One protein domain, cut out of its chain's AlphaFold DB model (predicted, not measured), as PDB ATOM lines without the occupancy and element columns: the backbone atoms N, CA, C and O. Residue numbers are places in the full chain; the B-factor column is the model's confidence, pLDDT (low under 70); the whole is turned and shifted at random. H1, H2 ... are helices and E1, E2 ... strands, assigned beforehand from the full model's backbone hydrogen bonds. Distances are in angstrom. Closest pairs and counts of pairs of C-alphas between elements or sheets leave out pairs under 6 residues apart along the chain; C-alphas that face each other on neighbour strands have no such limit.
ATOM      1  N   PHE A 507      33.882 -37.647  65.931       54.12
ATOM      2  CA  PHE A 507      35.213 -38.233  65.752       54.12
ATOM      3  C   PHE A 507      35.155 -39.759  65.625       54.12
ATOM      4  O   PHE A 507      35.986 -40.336  64.929       54.12
ATOM      5  N   THR A 508      34.158 -40.423  66.221       62.41
ATOM      6  CA  THR A 508      33.936 -41.868  66.042       62.41
ATOM      7  C   THR A 508      33.587 -42.207  64.589       62.41
ATOM      8  O   THR A 508      34.172 -43.130  64.025       62.41
ATOM      9  N   LEU A 509      32.707 -41.422  63.956       67.31
ATOM     10  CA  LEU A 509      32.313 -41.603  62.555       67.31
ATOM     11  C   LEU A 509      33.469 -41.301  61.585       67.31
ATOM     12  O   LEU A 509      33.769 -42.111  60.708       67.31
ATOM     13  N   ALA A 510      34.183 -40.188  61.791       66.56
ATOM     14  CA  ALA A 510      35.378 -39.861  61.008       66.56
ATOM     15  C   ALA A 510      36.482 -40.931  61.161       66.56
ATOM     16  O   ALA A 510      37.122 -41.306  60.180       66.56
ATOM     17  N   SER A 511      36.659 -41.478  62.370       68.06
ATOM     18  CA  SER A 511      37.576 -42.590  62.647       68.06
ATOM     19  C   SER A 511      37.148 -43.886  61.947       68.06
ATOM     20  O   SER A 511      37.994 -44.577  61.384       68.06
ATOM     21  N   PHE A 512      35.848 -44.199  61.889       77.75
ATOM     22  CA  PHE A 512      35.343 -45.360  61.145       77.75
ATOM     23  C   PHE A 512      35.573 -45.231  59.632       77.75
ATOM     24  O   PHE A 512      36.040 -46.182  59.001       77.75
ATOM     25  N   VAL A 513      35.314 -44.051  59.053       79.38
ATOM     26  CA  VAL A 513      35.647 -43.756  57.648       79.38
ATOM     27  C   VAL A 513      37.145 -43.944  57.408       79.38
ATOM     28  O   VAL A 513      37.540 -44.659  56.490       79.38
ATOM     29  N   TYR A 514      37.981 -43.371  58.274       78.81
ATOM     30  CA  TYR A 514      39.436 -43.465  58.181       78.81
ATOM     31  C   TYR A 514      39.954 -44.913  58.283       78.81
ATOM     32  O   TYR A 514      40.814 -45.311  57.504       78.81
ATOM     33  N   GLN A 515      39.412 -45.730  59.195       80.75
ATOM     34  CA  GLN A 515      39.818 -47.133  59.398       80.75
ATOM     35  C   GLN A 515      39.496 -48.046  58.197       80.75
ATOM     36  O   GLN A 515      40.196 -49.041  57.971       80.75
ATOM     37  N   ASN A 516      38.473 -47.698  57.410       82.81
ATOM     38  CA  ASN A 516      38.018 -48.471  56.250       82.81
ATOM     39  C   ASN A 516      38.535 -47.944  54.892       82.81
ATOM     40  O   ASN A 516      38.257 -48.554  53.856       82.81
ATOM     41  N   ILE A 517      39.328 -46.866  54.880       82.69
ATOM     42  CA  ILE A 517      40.084 -46.415  53.702       82.69
ATOM     43  C   ILE A 517      41.543 -46.865  53.848       82.69
ATOM     44  O   ILE A 517      42.261 -46.445  54.753       82.69
ATOM     45  N   ASN A 518      42.019 -47.712  52.935       79.06
ATOM     46  CA  ASN A 518      43.410 -48.148  52.908       79.06
ATOM     47  C   ASN A 518      44.280 -47.170  52.101       79.06
ATOM     48  O   ASN A 518      44.524 -47.350  50.905       79.06
ATOM     49  N   PHE A 519      44.775 -46.131  52.777       73.69
ATOM     50  CA  PHE A 519      45.638 -45.102  52.184       73.69
ATOM     51  C   PHE A 519      46.997 -45.615  51.673       73.69
ATOM     52  O   PHE A 519      47.665 -44.887  50.945       73.69
ATOM     53  N   LYS A 520      47.417 -46.845  52.014       67.94
ATOM     54  CA  LYS A 520      48.682 -47.427  51.522       67.94
ATOM     55  C   LYS A 520      48.578 -48.025  50.115       67.94
ATOM     56  O   LYS A 520      49.599 -48.213  49.466       67.94
ATOM     57  N   CYS A 521      47.365 -48.379  49.682       67.50
ATOM     58  CA  CYS A 521      47.139 -49.233  48.510       67.50
ATOM     59  C   CYS A 521      46.692 -48.484  47.249       67.50
ATOM     60  O   CYS A 521      46.726 -49.044  46.156       67.50
ATOM     61  N   GLY A 522      46.292 -47.218  47.376       58.06
ATOM     62  CA  GLY A 522      46.336 -46.304  46.240       58.06
ATOM     63  C   GLY A 522      47.772 -45.817  46.039       58.06
ATOM     64  O   GLY A 522      48.499 -45.631  47.013       58.06
ATOM     65  N   ASN A 523      48.170 -45.510  44.805       56.38
ATOM     66  CA  ASN A 523      49.397 -44.745  44.542       56.38
ATOM     67  C   ASN A 523      49.169 -43.258  44.906       56.38
ATOM     68  O   ASN A 523      49.189 -42.377  44.048       56.38
ATOM     69  N   VAL A 524      48.866 -42.983  46.183       54.47
ATOM     70  CA  VAL A 524      48.325 -41.694  46.671       54.47
ATOM     71  C   VAL A 524      49.341 -40.548  46.558       54.47
ATOM     72  O   VAL A 524      48.957 -39.382  46.500       54.47
ATOM     73  N   CYS A 525      50.632 -40.874  46.460       49.56
ATOM     74  CA  CYS A 525      51.730 -39.909  46.375       49.56
ATOM     75  C   CYS A 525      52.171 -39.569  44.939       49.56
ATOM     76  O   CYS A 525      53.285 -39.085  44.754       49.56
ATOM     77  N   ASN A 526      51.324 -39.762  43.916       54.06
ATOM     78  CA  ASN A 526      51.547 -39.059  42.650       54.06
ATOM     79  C   ASN A 526      51.182 -37.573  42.834       54.06
ATOM     80  O   ASN A 526      50.004 -37.203  42.883       54.06
ATOM     81  N   THR A 527      52.207 -36.737  43.005       55.94
ATOM     82  CA  THR A 527      52.096 -35.297  43.298       55.94
ATOM     83  C   THR A 527      51.599 -34.474  42.111       55.94
ATOM     84  O   THR A 527      51.049 -33.397  42.322       55.94
ATOM     85  N   ALA A 528      51.743 -34.979  40.881       59.53
ATOM     86  CA  ALA A 528      51.362 -34.267  39.660       59.53
ATOM     87  C   ALA A 528      49.840 -34.201  39.428       59.53
ATOM     88  O   ALA A 528      49.345 -33.263  38.802       59.53
ATOM     89  N   ASP A 529      49.087 -35.183  39.927       69.81
ATOM     90  CA  ASP A 529      47.629 -35.199  39.811       69.81
ATOM     91  C   ASP A 529      46.995 -34.355  40.930       69.81
ATOM     92  O   ASP A 529      47.432 -34.399  42.081       69.81
ATOM     93  N   LYS A 530      45.932 -33.603  40.637       71.19
ATOM     94  CA  LYS A 530      45.211 -32.807  41.642       71.19
ATOM     95  C   LYS A 530      44.175 -33.628  42.420       71.19
ATOM     96  O   LYS A 530      43.871 -33.249  43.554       71.19
ATOM     97  N   GLY A 531      43.684 -34.743  41.868       80.00
ATOM     98  CA  GLY A 531      42.702 -35.628  42.509       80.00
ATOM     99  C   GLY A 531      43.271 -36.573  43.580       80.00
ATOM    100  O   GLY A 531      44.477 -36.617  43.836       80.00
ATOM    101  N   PHE A 532      42.397 -37.353  44.222       82.56
ATOM    102  CA  PHE A 532      42.749 -38.345  45.246       82.56
ATOM    103  C   PHE A 532      42.399 -39.764  44.790       82.56
ATOM    104  O   PHE A 532      41.234 -40.074  44.567       82.56
ATOM    105  N   ASN A 533      43.391 -40.654  44.745       81.81
ATOM    106  CA  ASN A 533      43.154 -42.094  44.649       81.81
ATOM    107  C   ASN A 533      42.928 -42.663  46.055       81.81
ATOM    108  O   ASN A 533      43.869 -42.753  46.841       81.81
ATOM    109  N   LEU A 534      41.696 -43.045  46.377       85.62
ATOM    110  CA  LEU A 534      41.354 -43.775  47.598       85.62
ATOM    111  C   LEU A 534      41.285 -45.276  47.316       85.62
ATOM    112  O   LEU A 534      40.974 -45.683  46.203       85.62
ATOM    113  N   CYS A 535      41.513 -46.105  48.333       84.44
ATOM    114  CA  CYS A 535      41.279 -47.545  48.258       84.44
ATOM    115  C   CYS A 535      40.273 -47.934  49.348       84.44
ATOM    116  O   CYS A 535      40.618 -47.919  50.529       84.44
ATOM    117  N   LEU A 536      39.024 -48.232  48.982       87.12
ATOM    118  CA  LEU A 536      37.995 -48.620  49.954       87.12
ATOM    119  C   LEU A 536      38.117 -50.112  50.273       87.12
ATOM    120  O   LEU A 536      38.148 -50.938  49.358       87.12
ATOM    121  N   LYS A 537      38.166 -50.471  51.557       84.06
ATOM    122  CA  LYS A 537      38.252 -51.872  51.987       84.06
ATOM    123  C   LYS A 537      36.940 -52.625  51.713       84.06
ATOM    124  O   LYS A 537      35.858 -52.166  52.080       84.06
ATOM    125  N   VAL A 538      37.045 -53.810  51.105       84.06
ATOM    126  CA  VAL A 538      35.919 -54.749  50.884       84.06
ATOM    127  C   VAL A 538      35.841 -55.806  51.997       84.06
ATOM    128  O   VAL A 538      34.808 -56.432  52.210       84.06
ATOM    129  N   LYS A 539      36.933 -55.996  52.745       80.69
ATOM    130  CA  LYS A 539      37.024 -56.831  53.953       80.69
ATOM    131  C   LYS A 539      37.891 -56.123  54.994       80.69
ATOM    132  O   LYS A 539      38.669 -55.244  54.638       80.69
ATOM    133  N   LYS A 540      37.861 -56.573  56.252       74.94
ATOM    134  CA  LYS A 540      38.744 -56.108  57.352       74.94
ATOM    135  C   LYS A 540      40.219 -56.559  57.192       74.94
ATOM    136  O   LYS A 540      40.908 -56.813  58.168       74.94
ATOM    137  N   SER A 541      40.683 -56.683  55.949       71.88
ATOM    138  CA  SER A 541      42.030 -57.073  55.531       71.88
ATOM    139  C   SER A 541      42.837 -55.817  55.183       71.88
ATOM    140  O   SER A 541      42.299 -54.875  54.597       71.88
ATOM    141  N   ASP A 542      44.124 -55.795  55.527       67.19
ATOM    142  CA  ASP A 542      45.046 -54.714  55.140       67.19
ATOM    143  C   ASP A 542      45.729 -54.963  53.778       67.19
ATOM    144  O   ASP A 542      46.470 -54.105  53.291       67.19
ATOM    145  N   LEU A 543      45.458 -56.105  53.132       75.19
ATOM    146  CA  LEU A 543      46.006 -56.456  51.821       75.19
ATOM    147  C   LEU A 543      45.388 -55.601  50.705       75.19
ATOM    148  O   LEU A 543      44.166 -55.510  50.563       75.19
ATOM    149  N   CYS A 544      46.236 -55.041  49.838       73.19
ATOM    150  CA  CYS A 544      45.798 -54.201  48.719       73.19
ATOM    151  C   CYS A 544      44.907 -54.929  47.694       73.19
ATOM    152  O   CYS A 544      44.157 -54.281  46.971       73.19
ATOM    153  N   SER A 545      44.945 -56.263  47.658       76.25
ATOM    154  CA  SER A 545      44.072 -57.102  46.828       76.25
ATOM    155  C   SER A 545      42.601 -57.114  47.268       76.25
ATOM    156  O   SER A 545      41.737 -57.410  46.449       76.25
ATOM    157  N   ASP A 546      42.297 -56.798  48.535       79.69
ATOM    158  CA  ASP A 546      40.927 -56.756  49.083       79.69
ATOM    159  C   ASP A 546      40.320 -55.330  49.063       79.69
ATOM    160  O   ASP A 546      39.348 -55.046  49.772       79.69
ATOM    161  N   CYS A 547      40.893 -54.411  48.277       78.25
ATOM    162  CA  CYS A 547      40.493 -53.004  48.221       78.25
ATOM    163  C   CYS A 547      39.994 -52.599  46.820       78.25
ATOM    164  O   CYS A 547      40.503 -53.072  45.803       78.25
ATOM    165  N   ILE A 548      39.015 -51.693  46.753       83.25
ATOM    166  CA  ILE A 548      38.546 -51.093  45.496       83.25
ATOM    167  C   ILE A 548      39.158 -49.691  45.344       83.25
ATOM    168  O   ILE A 548      38.866 -48.823  46.172       83.25
ATOM    169  N   PRO A 549      39.988 -49.444  44.310       81.19
ATOM    170  CA  PRO A 549      40.500 -48.113  44.024       81.19
ATOM    171  C   PRO A 549      39.391 -47.223  43.451       81.19
ATOM    172  O   PRO A 549      38.649 -47.638  42.562       81.19
ATOM    173  N   ILE A 550      39.299 -45.991  43.949       84.50
ATOM    174  CA  ILE A 550      38.375 -44.956  43.484       84.50
ATOM    175  C   ILE A 550      39.152 -43.654  43.325       84.50
ATOM    176  O   ILE A 550      39.804 -43.198  44.265       84.50
ATOM    177  N   TYR A 551      39.056 -43.045  42.147       85.31
ATOM    178  CA  TYR A 551      39.617 -41.726  41.884       85.31
ATOM    179  C   TYR A 551      38.568 -40.637  42.141       85.31
ATOM    180  O   TYR A 551      37.501 -40.626  41.533       85.31
ATOM    181  N   ILE A 552      38.894 -39.715  43.042       85.75
ATOM    182  CA  ILE A 552      38.136 -38.500  43.339       85.75
ATOM    183  C   ILE A 552      38.799 -37.350  42.582       85.75
ATOM    184  O   ILE A 552      39.956 -37.019  42.840       85.75
ATOM    185  N   GLY A 553      38.068 -36.734  41.656       84.12
ATOM    186  CA  GLY A 553      38.571 -35.627  40.851       84.12
ATOM    187  C   GLY A 553      38.791 -34.331  41.650       84.12
ATOM    188  O   GLY A 553      38.245 -34.152  42.738       84.12
ATOM    189  N   PRO A 554      39.553 -33.372  41.099       79.31
ATOM    190  CA  PRO A 554      39.866 -32.114  41.780       79.31
ATOM    191  C   PRO A 554      38.637 -31.259  42.146       79.31
ATOM    192  O   PRO A 554      38.610 -30.606  43.182       79.31
ATOM    193  N   GLN A 555      37.591 -31.263  41.315       80.38
ATOM    194  CA  GLN A 555      36.361 -30.497  41.566       80.38
ATOM    195  C   GLN A 555      35.149 -31.381  41.887       80.38
ATOM    196  O   GLN A 555      34.016 -30.909  41.843       80.38
ATOM    197  N   SER A 556      35.354 -32.666  42.194       80.75
ATOM    198  CA  SER A 556      34.232 -33.543  42.523       80.75
ATOM    199  C   SER A 556      33.759 -33.325  43.959       80.75
ATOM    200  O   SER A 556      34.535 -33.447  44.913       80.75
ATOM    201  N   GLU A 557      32.468 -33.044  44.094       84.19
ATOM    202  CA  GLU A 557      31.746 -32.990  45.356       84.19
ATOM    203  C   GLU A 557      30.645 -34.057  45.300       84.19
ATOM    204  O   GLU A 557      29.764 -34.001  44.445       84.19
ATOM    205  N   PHE A 558      30.727 -35.053  46.178       83.81
ATOM    206  CA  PHE A 558      29.790 -36.171  46.258       83.81
ATOM    207  C   PHE A 558      28.897 -35.977  47.480       83.81
ATOM    208  O   PHE A 558      29.392 -35.680  48.569       83.81
ATOM    209  N   LYS A 559      27.586 -36.154  47.334       80.94
ATOM    210  CA  LYS A 559      26.617 -36.048  48.434       80.94
ATOM    211  C   LYS A 559      26.612 -37.295  49.317       80.94
ATOM    212  O   LYS A 559      26.155 -37.222  50.448       80.94
ATOM    213  N   SER A 560      27.116 -38.423  48.813       84.75
ATOM    214  CA  SER A 560      27.169 -39.703  49.529       84.75
ATOM    215  C   SER A 560      28.354 -40.572  49.092       84.75
ATOM    216  O   SER A 560      28.797 -40.500  47.942       84.75
ATOM    217  N   ILE A 561      28.814 -41.479  49.966       81.69
ATOM    218  CA  ILE A 561      29.772 -42.542  49.596       81.69
ATOM    219  C   ILE A 561      29.187 -43.437  48.497       81.69
ATOM    220  O   ILE A 561      29.913 -43.906  47.620       81.69
ATOM    221  N   ARG A 562      27.867 -43.653  48.514       81.94
ATOM    222  CA  ARG A 562      27.191 -44.454  47.494       81.94
ATOM    223  C   ARG A 562      27.246 -43.797  46.116       81.94
ATOM    224  O   ARG A 562      27.559 -44.475  45.153       81.94
ATOM    225  N   GLU A 563      27.018 -42.489  46.022       84.69
ATOM    226  CA  GLU A 563      27.172 -41.731  44.771       84.69
ATOM    227  C   GLU A 563      28.623 -41.762  44.266       84.69
ATOM    228  O   GLU A 563      28.849 -42.005  43.083       84.69
ATOM    229  N   LEU A 564      29.609 -41.617  45.159       82.75
ATOM    230  CA  LEU A 564      31.032 -41.782  44.836       82.75
ATOM    231  C   LEU A 564      31.343 -43.182  44.265       82.75
ATOM    232  O   LEU A 564      32.056 -43.310  43.270       82.75
ATOM    233  N   PHE A 565      30.808 -44.242  44.873       81.31
ATOM    234  CA  PHE A 565      31.006 -45.610  44.391       81.31
ATOM    235  C   PHE A 565      30.289 -45.858  43.057       81.31
ATOM    236  O   PHE A 565      30.880 -46.396  42.121       81.31
ATOM    237  N   ASP A 566      29.043 -45.408  42.938       81.88
ATOM    238  CA  ASP A 566      28.196 -45.603  41.763       81.88
ATOM    239  C   ASP A 566      28.740 -44.865  40.528       81.88
ATOM    240  O   ASP A 566      28.720 -45.414  39.425       81.88
ATOM    241  N   THR A 567      29.288 -43.659  40.712       79.44
ATOM    242  CA  THR A 567      29.910 -42.855  39.641       79.44
ATOM    243  C   THR A 567      31.302 -43.340  39.233       79.44
ATOM    244  O   THR A 567      31.732 -43.061  38.116       79.44
ATOM    245  N   SER A 568      31.993 -44.122  40.072       72.25
ATOM    246  CA  SER A 568      33.336 -44.651  39.768       72.25
ATOM    247  C   SER A 568      33.382 -45.681  38.624       72.25
ATOM    248  O   SER A 568      34.461 -46.076  38.189       72.25
ATOM    249  N   GLY A 569      32.226 -46.160  38.146       70.94
ATOM    250  CA  GLY A 569      32.126 -47.139  37.054       70.94
ATOM    251  C   GLY A 569      32.490 -48.584  37.432       70.94
ATOM    252  O   GLY A 569      32.364 -49.484  36.603       70.94
ATOM    253  N   VAL A 570      32.881 -48.851  38.685       68.88
ATOM    254  CA  VAL A 570      33.401 -50.160  39.146       68.88
ATOM    255  C   VAL A 570      32.312 -51.252  39.283       68.88
ATOM    256  O   VAL A 570      32.609 -52.415  39.556       68.88
ATOM    257  N   LYS A 571      31.038 -50.928  39.032       58.94
ATOM    258  CA  LYS A 571      29.850 -51.743  39.371       58.94
ATOM    259  C   LYS A 571      29.660 -53.100  38.659       58.94
ATOM    260  O   LYS A 571      28.644 -53.754  38.885       58.94
ATOM    261  N   LYS A 572      30.590 -53.575  37.819       54.75
ATOM    262  CA  LYS A 572      30.478 -54.900  37.171       54.75
ATOM    263  C   LYS A 572      31.142 -56.012  37.998       54.75
ATOM    264  O   LYS A 572      32.323 -56.302  37.839       54.75
ATOM    265  N   GLY A 573      30.337 -56.680  38.830       59.84
ATOM    266  CA  GLY A 573      30.632 -58.025  39.356       59.84
ATOM    267  C   GLY A 573      31.522 -58.118  40.603       59.84
ATOM    268  O   GLY A 573      32.045 -59.194  40.885       59.84
ATOM    269  N   ARG A 574      31.711 -57.029  41.359       67.12
ATOM    270  CA  ARG A 574      32.449 -57.027  42.638       67.12
ATOM    271  C   ARG A 574      31.503 -56.806  43.822       67.12
ATOM    272  O   ARG A 574      30.425 -56.251  43.647       67.12
ATOM    273  N   ARG A 575      31.910 -57.261  45.014       75.19
ATOM    274  CA  ARG A 575      31.176 -57.025  46.272       75.19
ATOM    275  C   ARG A 575      31.286 -55.550  46.666       75.19
ATOM    276  O   ARG A 575      32.336 -54.948  46.438       75.19
ATOM    277  N   ASP A 576      30.239 -55.011  47.282       80.06
ATOM    278  CA  ASP A 576      30.232 -53.630  47.769       80.06
ATOM    279  C   ASP A 576      31.295 -53.415  48.875       80.06
ATOM    280  O   ASP A 576      31.537 -54.321  49.680       80.06
ATOM    281  N   PRO A 577      31.954 -52.238  48.938       77.62
ATOM    282  CA  PRO A 577      32.844 -51.880  50.041       77.62
ATOM    283  C   PRO A 577      32.096 -51.777  51.376       77.62
ATOM    284  O   PRO A 577      30.940 -51.356  51.404       77.62
ATOM    285  N   ILE A 578      32.800 -52.006  52.491       81.44
ATOM    286  CA  ILE A 578      32.238 -51.909  53.857       81.44
ATOM    287  C   ILE A 578      31.578 -50.536  54.102       81.44
ATOM    288  O   ILE A 578      30.526 -50.428  54.725       81.44
ATOM    289  N   LEU A 579      32.164 -49.471  53.546       78.31
ATOM    290  CA  LEU A 579      31.661 -48.095  53.656       78.31
ATOM    291  C   LEU A 579      30.385 -47.807  52.842       78.31
ATOM    292  O   LEU A 579      29.763 -46.769  53.052       78.31
ATOM    293  N   VAL A 580      30.007 -48.684  51.906       78.06
ATOM    294  CA  VAL A 580      28.774 -48.570  51.102       78.06
ATOM    295  C   VAL A 580      27.636 -49.384  51.726       78.06
ATOM    296  O   VAL A 580      26.471 -49.006  51.589       78.06
ATOM    297  N   THR A 581      27.963 -50.478  52.420       77.94
ATOM    298  CA  THR A 581      26.991 -51.321  53.132       77.94
ATOM    299  C   THR A 581      26.544 -50.723  54.467       77.94
ATOM    300  O   THR A 581      25.412 -50.960  54.878       77.94
ATOM    301  N   GLU A 582      27.395 -49.931  55.126       80.31
ATOM    302  CA  GLU A 582      27.110 -49.371  56.450       80.31
ATOM    303  C   GLU A 582      26.147 -48.170  56.392       80.31
ATOM    304  O   GLU A 582      26.485 -47.094  55.883       80.31
ATOM    305  N   ASN A 583      24.940 -48.321  56.952       74.00
ATOM    306  CA  ASN A 583      23.892 -47.295  56.870       74.00
ATOM    307  C   ASN A 583      24.304 -45.975  57.545       74.00
ATOM    308  O   ASN A 583      23.991 -44.912  57.011       74.00
ATOM    309  N   ALA A 584      25.068 -46.029  58.642       67.56
ATOM    310  CA  ALA A 584      25.543 -44.845  59.366       67.56
ATOM    311  C   ALA A 584      26.517 -43.956  58.560       67.56
ATOM    312  O   ALA A 584      26.763 -42.809  58.929       67.56
ATOM    313  N   VAL A 585      27.094 -44.476  57.470       72.06
ATOM    314  CA  VAL A 585      28.138 -43.800  56.673       72.06
ATOM    315  C   VAL A 585      27.671 -43.487  55.247       72.06
ATOM    316  O   VAL A 585      28.242 -42.649  54.549       72.06
ATOM    317  N   LYS A 586      26.584 -44.129  54.820       74.56
ATOM    318  CA  LYS A 586      26.003 -44.055  53.478       74.56
ATOM    319  C   LYS A 586      25.711 -42.629  53.010       74.56
ATOM    320  O   LYS A 586      25.976 -42.326  51.851       74.56
ATOM    321  N   ASN A 587      25.232 -41.760  53.901       78.62
ATOM    322  CA  ASN A 587      24.853 -40.371  53.599       78.62
ATOM    323  C   ASN A 587      26.004 -39.360  53.764       78.62
ATOM    324  O   ASN A 587      25.787 -38.157  53.640       78.62
ATOM    325  N   ILE A 588      27.231 -39.813  54.046       81.38
ATOM    326  CA  ILE A 588      28.363 -38.903  54.230       81.38
ATOM    327  C   ILE A 588      28.821 -38.337  52.883       81.38
ATOM    328  O   ILE A 588      29.281 -39.074  52.008       81.38
ATOM    329  N   GLY A 589      28.741 -37.012  52.748       86.69
ATOM    330  CA  GLY A 589      29.253 -36.280  51.594       86.69
ATOM    331  C   GLY A 589      30.762 -36.034  51.662       86.69
ATOM    332  O   GLY A 589      31.316 -35.759  52.727       86.69
ATOM    333  N   PHE A 590      31.425 -36.088  50.508       87.81
ATOM    334  CA  PHE A 590      32.863 -35.859  50.347       87.81
ATOM    335  C   PHE A 590      33.091 -34.674  49.413       87.81
ATOM    336  O   PHE A 590      32.473 -34.570  48.356       87.81
ATOM    337  N   LYS A 591      34.012 -33.789  49.786       89.44
ATOM    338  CA  LYS A 591      34.373 -32.592  49.026       89.44
ATOM    339  C   LYS A 591      35.882 -32.513  48.884       89.44
ATOM    340  O   LYS A 591      36.586 -32.527  49.890       89.44
ATOM    341  N   VAL A 592      36.388 -32.366  47.663       88.12
ATOM    342  CA  VAL A 592      37.760 -31.877  47.477       88.12
ATOM    343  C   VAL A 592      37.733 -30.357  47.507       88.12
ATOM    344  O   VAL A 592      37.066 -29.715  46.701       88.12
ATOM    345  N   GLU A 593      38.453 -29.775  48.460       87.69
ATOM    346  CA  GLU A 593      38.695 -28.340  48.508       87.69
ATOM    347  C   GLU A 593      40.147 -28.066  48.128       87.69
ATOM    348  O   GLU A 593      41.082 -28.536  48.783       87.69
ATOM    349  N   HIS A 594      40.332 -27.292  47.061       81.00
ATOM    350  CA  HIS A 594      41.639 -26.795  46.669       81.00
ATOM    351  C   HIS A 594      41.896 -25.422  47.265       81.00
ATOM    352  O   HIS A 594      41.139 -24.474  47.062       81.00
ATOM    353  N   THR A 595      43.042 -25.308  47.918       76.38
ATOM    354  CA  THR A 595      43.751 -24.041  48.062       76.38
ATOM    355  C   THR A 595      44.895 -24.000  47.054       76.38
ATOM    356  O   THR A 595      45.292 -25.036  46.521       76.38
ATOM    357  N   ASP A 596      45.473 -22.818  46.843       70.50
ATOM    358  CA  ASP A 596      46.530 -22.540  45.853       70.50
ATOM    359  C   ASP A 596      47.782 -23.447  45.961       70.50
ATOM    360  O   ASP A 596      48.624 -23.450  45.067       70.50
ATOM    361  N   LYS A 597      47.916 -24.205  47.059       73.31
ATOM    362  CA  LYS A 597      49.008 -25.159  47.311       73.31
ATOM    363  C   LYS A 597      48.545 -26.525  47.811       73.31
ATOM    364  O   LYS A 597      49.240 -27.501  47.576       73.31
ATOM    365  N   ILE A 598      47.410 -26.626  48.502       80.19
ATOM    366  CA  ILE A 598      46.993 -27.855  49.193       80.19
ATOM    367  C   ILE A 598      45.618 -28.292  48.682       80.19
ATOM    368  O   ILE A 598      44.653 -27.530  48.796       80.19
ATOM    369  N   SER A 599      45.518 -29.524  48.176       83.12
ATOM    370  CA  SER A 599      44.237 -30.231  48.038       83.12
ATOM    371  C   SER A 599      43.894 -30.846  49.387       83.12
ATOM    372  O   SER A 599      44.723 -31.564  49.941       83.12
ATOM    373  N   CYS A 600      42.680 -30.653  49.891       87.75
ATOM    374  CA  CYS A 600      42.168 -31.384  51.046       87.75
ATOM    375  C   CYS A 600      40.896 -32.137  50.666       87.75
ATOM    376  O   CYS A 600      39.929 -31.529  50.211       87.75
ATOM    377  N   LEU A 601      40.880 -33.448  50.898       90.62
ATOM    378  CA  LEU A 601      39.654 -34.231  50.904       90.62
ATOM    379  C   LEU A 601      38.969 -34.027  52.257       90.62
ATOM    380  O   LEU A 601      39.519 -34.399  53.297       90.62
ATOM    381  N   LYS A 602      37.781 -33.428  52.241       89.75
ATOM    382  CA  LYS A 602      36.957 -33.150  53.415       89.75
ATOM    383  C   LYS A 602      35.696 -34.009  53.422       89.75
ATOM    384  O   LYS A 602      35.119 -34.284  52.371       89.75
ATOM    385  N   ILE A 603      35.255 -34.379  54.616       89.44
ATOM    386  CA  ILE A 603      33.924 -34.918  54.888       89.44
ATOM    387  C   ILE A 603      33.003 -33.758  55.253       89.44
ATOM    388  O   ILE A 603      33.328 -32.985  56.154       89.44
ATOM    389  N   LYS A 604      31.827 -33.683  54.627       80.31
ATOM    390  CA  LYS A 604      30.737 -32.826  55.101       80.31
ATOM    391  C   LYS A 604      30.140 -33.434  56.370       80.31
ATOM    392  O   LYS A 604      29.636 -34.554  56.336       80.31
ATOM    393  N   THR A 605      30.185 -32.703  57.481       77.88
ATOM    394  CA  THR A 605      29.466 -33.051  58.720       77.88
ATOM    395  C   THR A 605      28.519 -31.923  59.114       77.88
ATOM    396  O   THR A 605      28.692 -30.781  58.686       77.88
ATOM    397  N   SER A 606      27.570 -32.199  60.009       66.50
ATOM    398  CA  SER A 606      26.712 -31.179  60.635       66.50
ATOM    399  C   SER A 606      27.481 -30.115  61.442       66.50
ATOM    400  O   SER A 606      26.926 -29.065  61.753       66.50
ATOM    401  N   TYR A 607      28.769 -30.342  61.729       58.22
ATOM    402  CA  TYR A 607      29.679 -29.391  62.382       58.22
ATOM    403  C   TYR A 607      30.607 -28.663  61.386       58.22
ATOM    404  O   TYR A 607      31.506 -27.931  61.803       58.22
ATOM    405  N   GLY A 608      30.392 -28.844  60.077       72.88
ATOM    406  CA  GLY A 608      31.196 -28.283  58.989       72.88
ATOM    407  C   GLY A 608      32.075 -29.315  58.272       72.88
ATOM    408  O   GLY A 608      32.067 -30.508  58.589       72.88
ATOM    409  N   ASP A 609      32.834 -28.843  57.282       81.94
ATOM    410  CA  ASP A 609      33.671 -29.686  56.421       81.94
ATOM    411  C   ASP A 609      34.995 -30.056  57.127       81.94
ATOM    412  O   ASP A 609      35.908 -29.231  57.244       81.94
ATOM    413  N   ILE A 610      35.122 -31.307  57.584       80.56
ATOM    414  CA  ILE A 610      36.291 -31.820  58.320       80.56
ATOM    415  C   ILE A 610      37.298 -32.449  57.340       80.56
ATOM    416  O   ILE A 610      36.933 -33.392  56.636       80.56
ATOM    417  N   PRO A 611      38.568 -32.001  57.273       82.19
ATOM    418  CA  PRO A 611      39.579 -32.627  56.420       82.19
ATOM    419  C   PRO A 611      39.966 -34.025  56.925       82.19
ATOM    420  O   PRO A 611      40.328 -34.186  58.087       82.19
ATOM    421  N   ILE A 612      39.938 -35.023  56.034       83.44
ATOM    422  CA  ILE A 612      40.465 -36.376  56.291       83.44
ATOM    423  C   ILE A 612      41.958 -36.426  55.962       83.44
ATOM    424  O   ILE A 612      42.772 -36.888  56.754       83.44
ATOM    425  N   VAL A 613      42.300 -35.982  54.749       82.75
ATOM    426  CA  VAL A 613      43.642 -36.056  54.169       82.75
ATOM    427  C   VAL A 613      43.858 -34.822  53.312       82.75
ATOM    428  O   VAL A 613      43.022 -34.476  52.476       82.75
ATOM    429  N   CYS A 614      45.008 -34.186  53.493       83.31
ATOM    430  CA  CYS A 614      45.470 -33.094  52.653       83.31
ATOM    431  C   CYS A 614      46.789 -33.488  51.982       83.31
ATOM    432  O   CYS A 614      47.629 -34.131  52.609       83.31
ATOM    433  N   LYS A 615      46.980 -33.086  50.723       80.00
ATOM    434  CA  LYS A 615      48.236 -33.256  49.985       80.00
ATOM    435  C   LYS A 615      48.702 -31.926  49.405       80.00
ATOM    436  O   LYS A 615      47.888 -31.129  48.936       80.00
ATOM    437  N   ASN A 616      50.010 -31.690  49.446       74.75
ATOM    438  CA  ASN A 616      50.627 -30.522  48.828       74.75
ATOM    439  C   ASN A 616      50.743 -30.769  47.310       74.75
ATOM    440  O   ASN A 616      51.251 -31.807  46.894       74.75
ATOM    441  N   ILE A 617      50.220 -29.850  46.501       74.19
ATOM    442  CA  ILE A 617      50.205 -29.898  45.027       74.19
ATOM    443  C   ILE A 617      51.490 -29.267  44.460       74.19
ATOM    444  O   ILE A 617      51.905 -29.566  43.345       74.19
TER     445      ILE A 617
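Overview. This is residues 507 to 617 of the 1274 residues of the protein "Type VI secretion protein" of Orientia tsutsugamushi (UniProt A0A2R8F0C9). A strongly twisted sheet of three strands, E3 E4 E5, makes one side of this domain; the hairpin E1 and E2 lies in the middle, with H1 near E1, H2 near E2, and short H3 and H4 farthest out. The 111 printed residues include four named helices and five named strands, in the order H1 E1 E2 H2 H3 H4 E3 E4 E5, a mixed class with both sheets antiparallel. It is compact, with a radius of gyration of the C-alphas of 13.2 A and spans of 38 by 32 by 23 A.

Along the chain. Find C-alpha 507 at (35.213, -38.233, 65.752); from there H1 runs 14.2 A to residue 516. Next come E1, residues 532 to 537, 15.8 A, and E2, residues 547 to 552, 15.5 A. Then look for H2, residues 561 to 567, H3, residues 578 to 581, and H4, residues 583 to 586. E3, residues 590 to 594, E4, residues 598 to 605, 20.6 A, and E5, residues 608 to 616, 22.0 A, follow; E5 bends by 66 degrees at residue 612 and ends at C-alpha 616, (50.627, -30.522, 48.828).

Arrangement. In the meander E3 E4 E5, each strand the antiparallel neighbour of the one before, look for N 593 and O 600, 2.9 A, and N 603 and O 610, 2.8 A, within hydrogen-bond range. H1 is on this sheet, two layers, at a height of 9.0 A; its closest C-alphas with E5 are Tyr 514 and Ile 612, 7.4 A. In the hairpin E1 and E2, N 534 and O 550 are 2.8 A apart. H2 touches H3, closest at the C-alphas of Arg 562 and Val 580, 5.7 A. H3 and H4 touch only at the corner, only just, with 3 pairs of C-alphas within 8 A. Every O i to N i+4 pair is within range in H1 and H2; H3 and H4 are too short for one.

Size, cuts and confidence. The C-alphas of Gly 573 and Asp 596, the two farthest apart, are 39.4 A apart. The printed part has no cut; H1 to E1 is a long link. Among the 24 residues with pLDDT under 70 are 520 to 529.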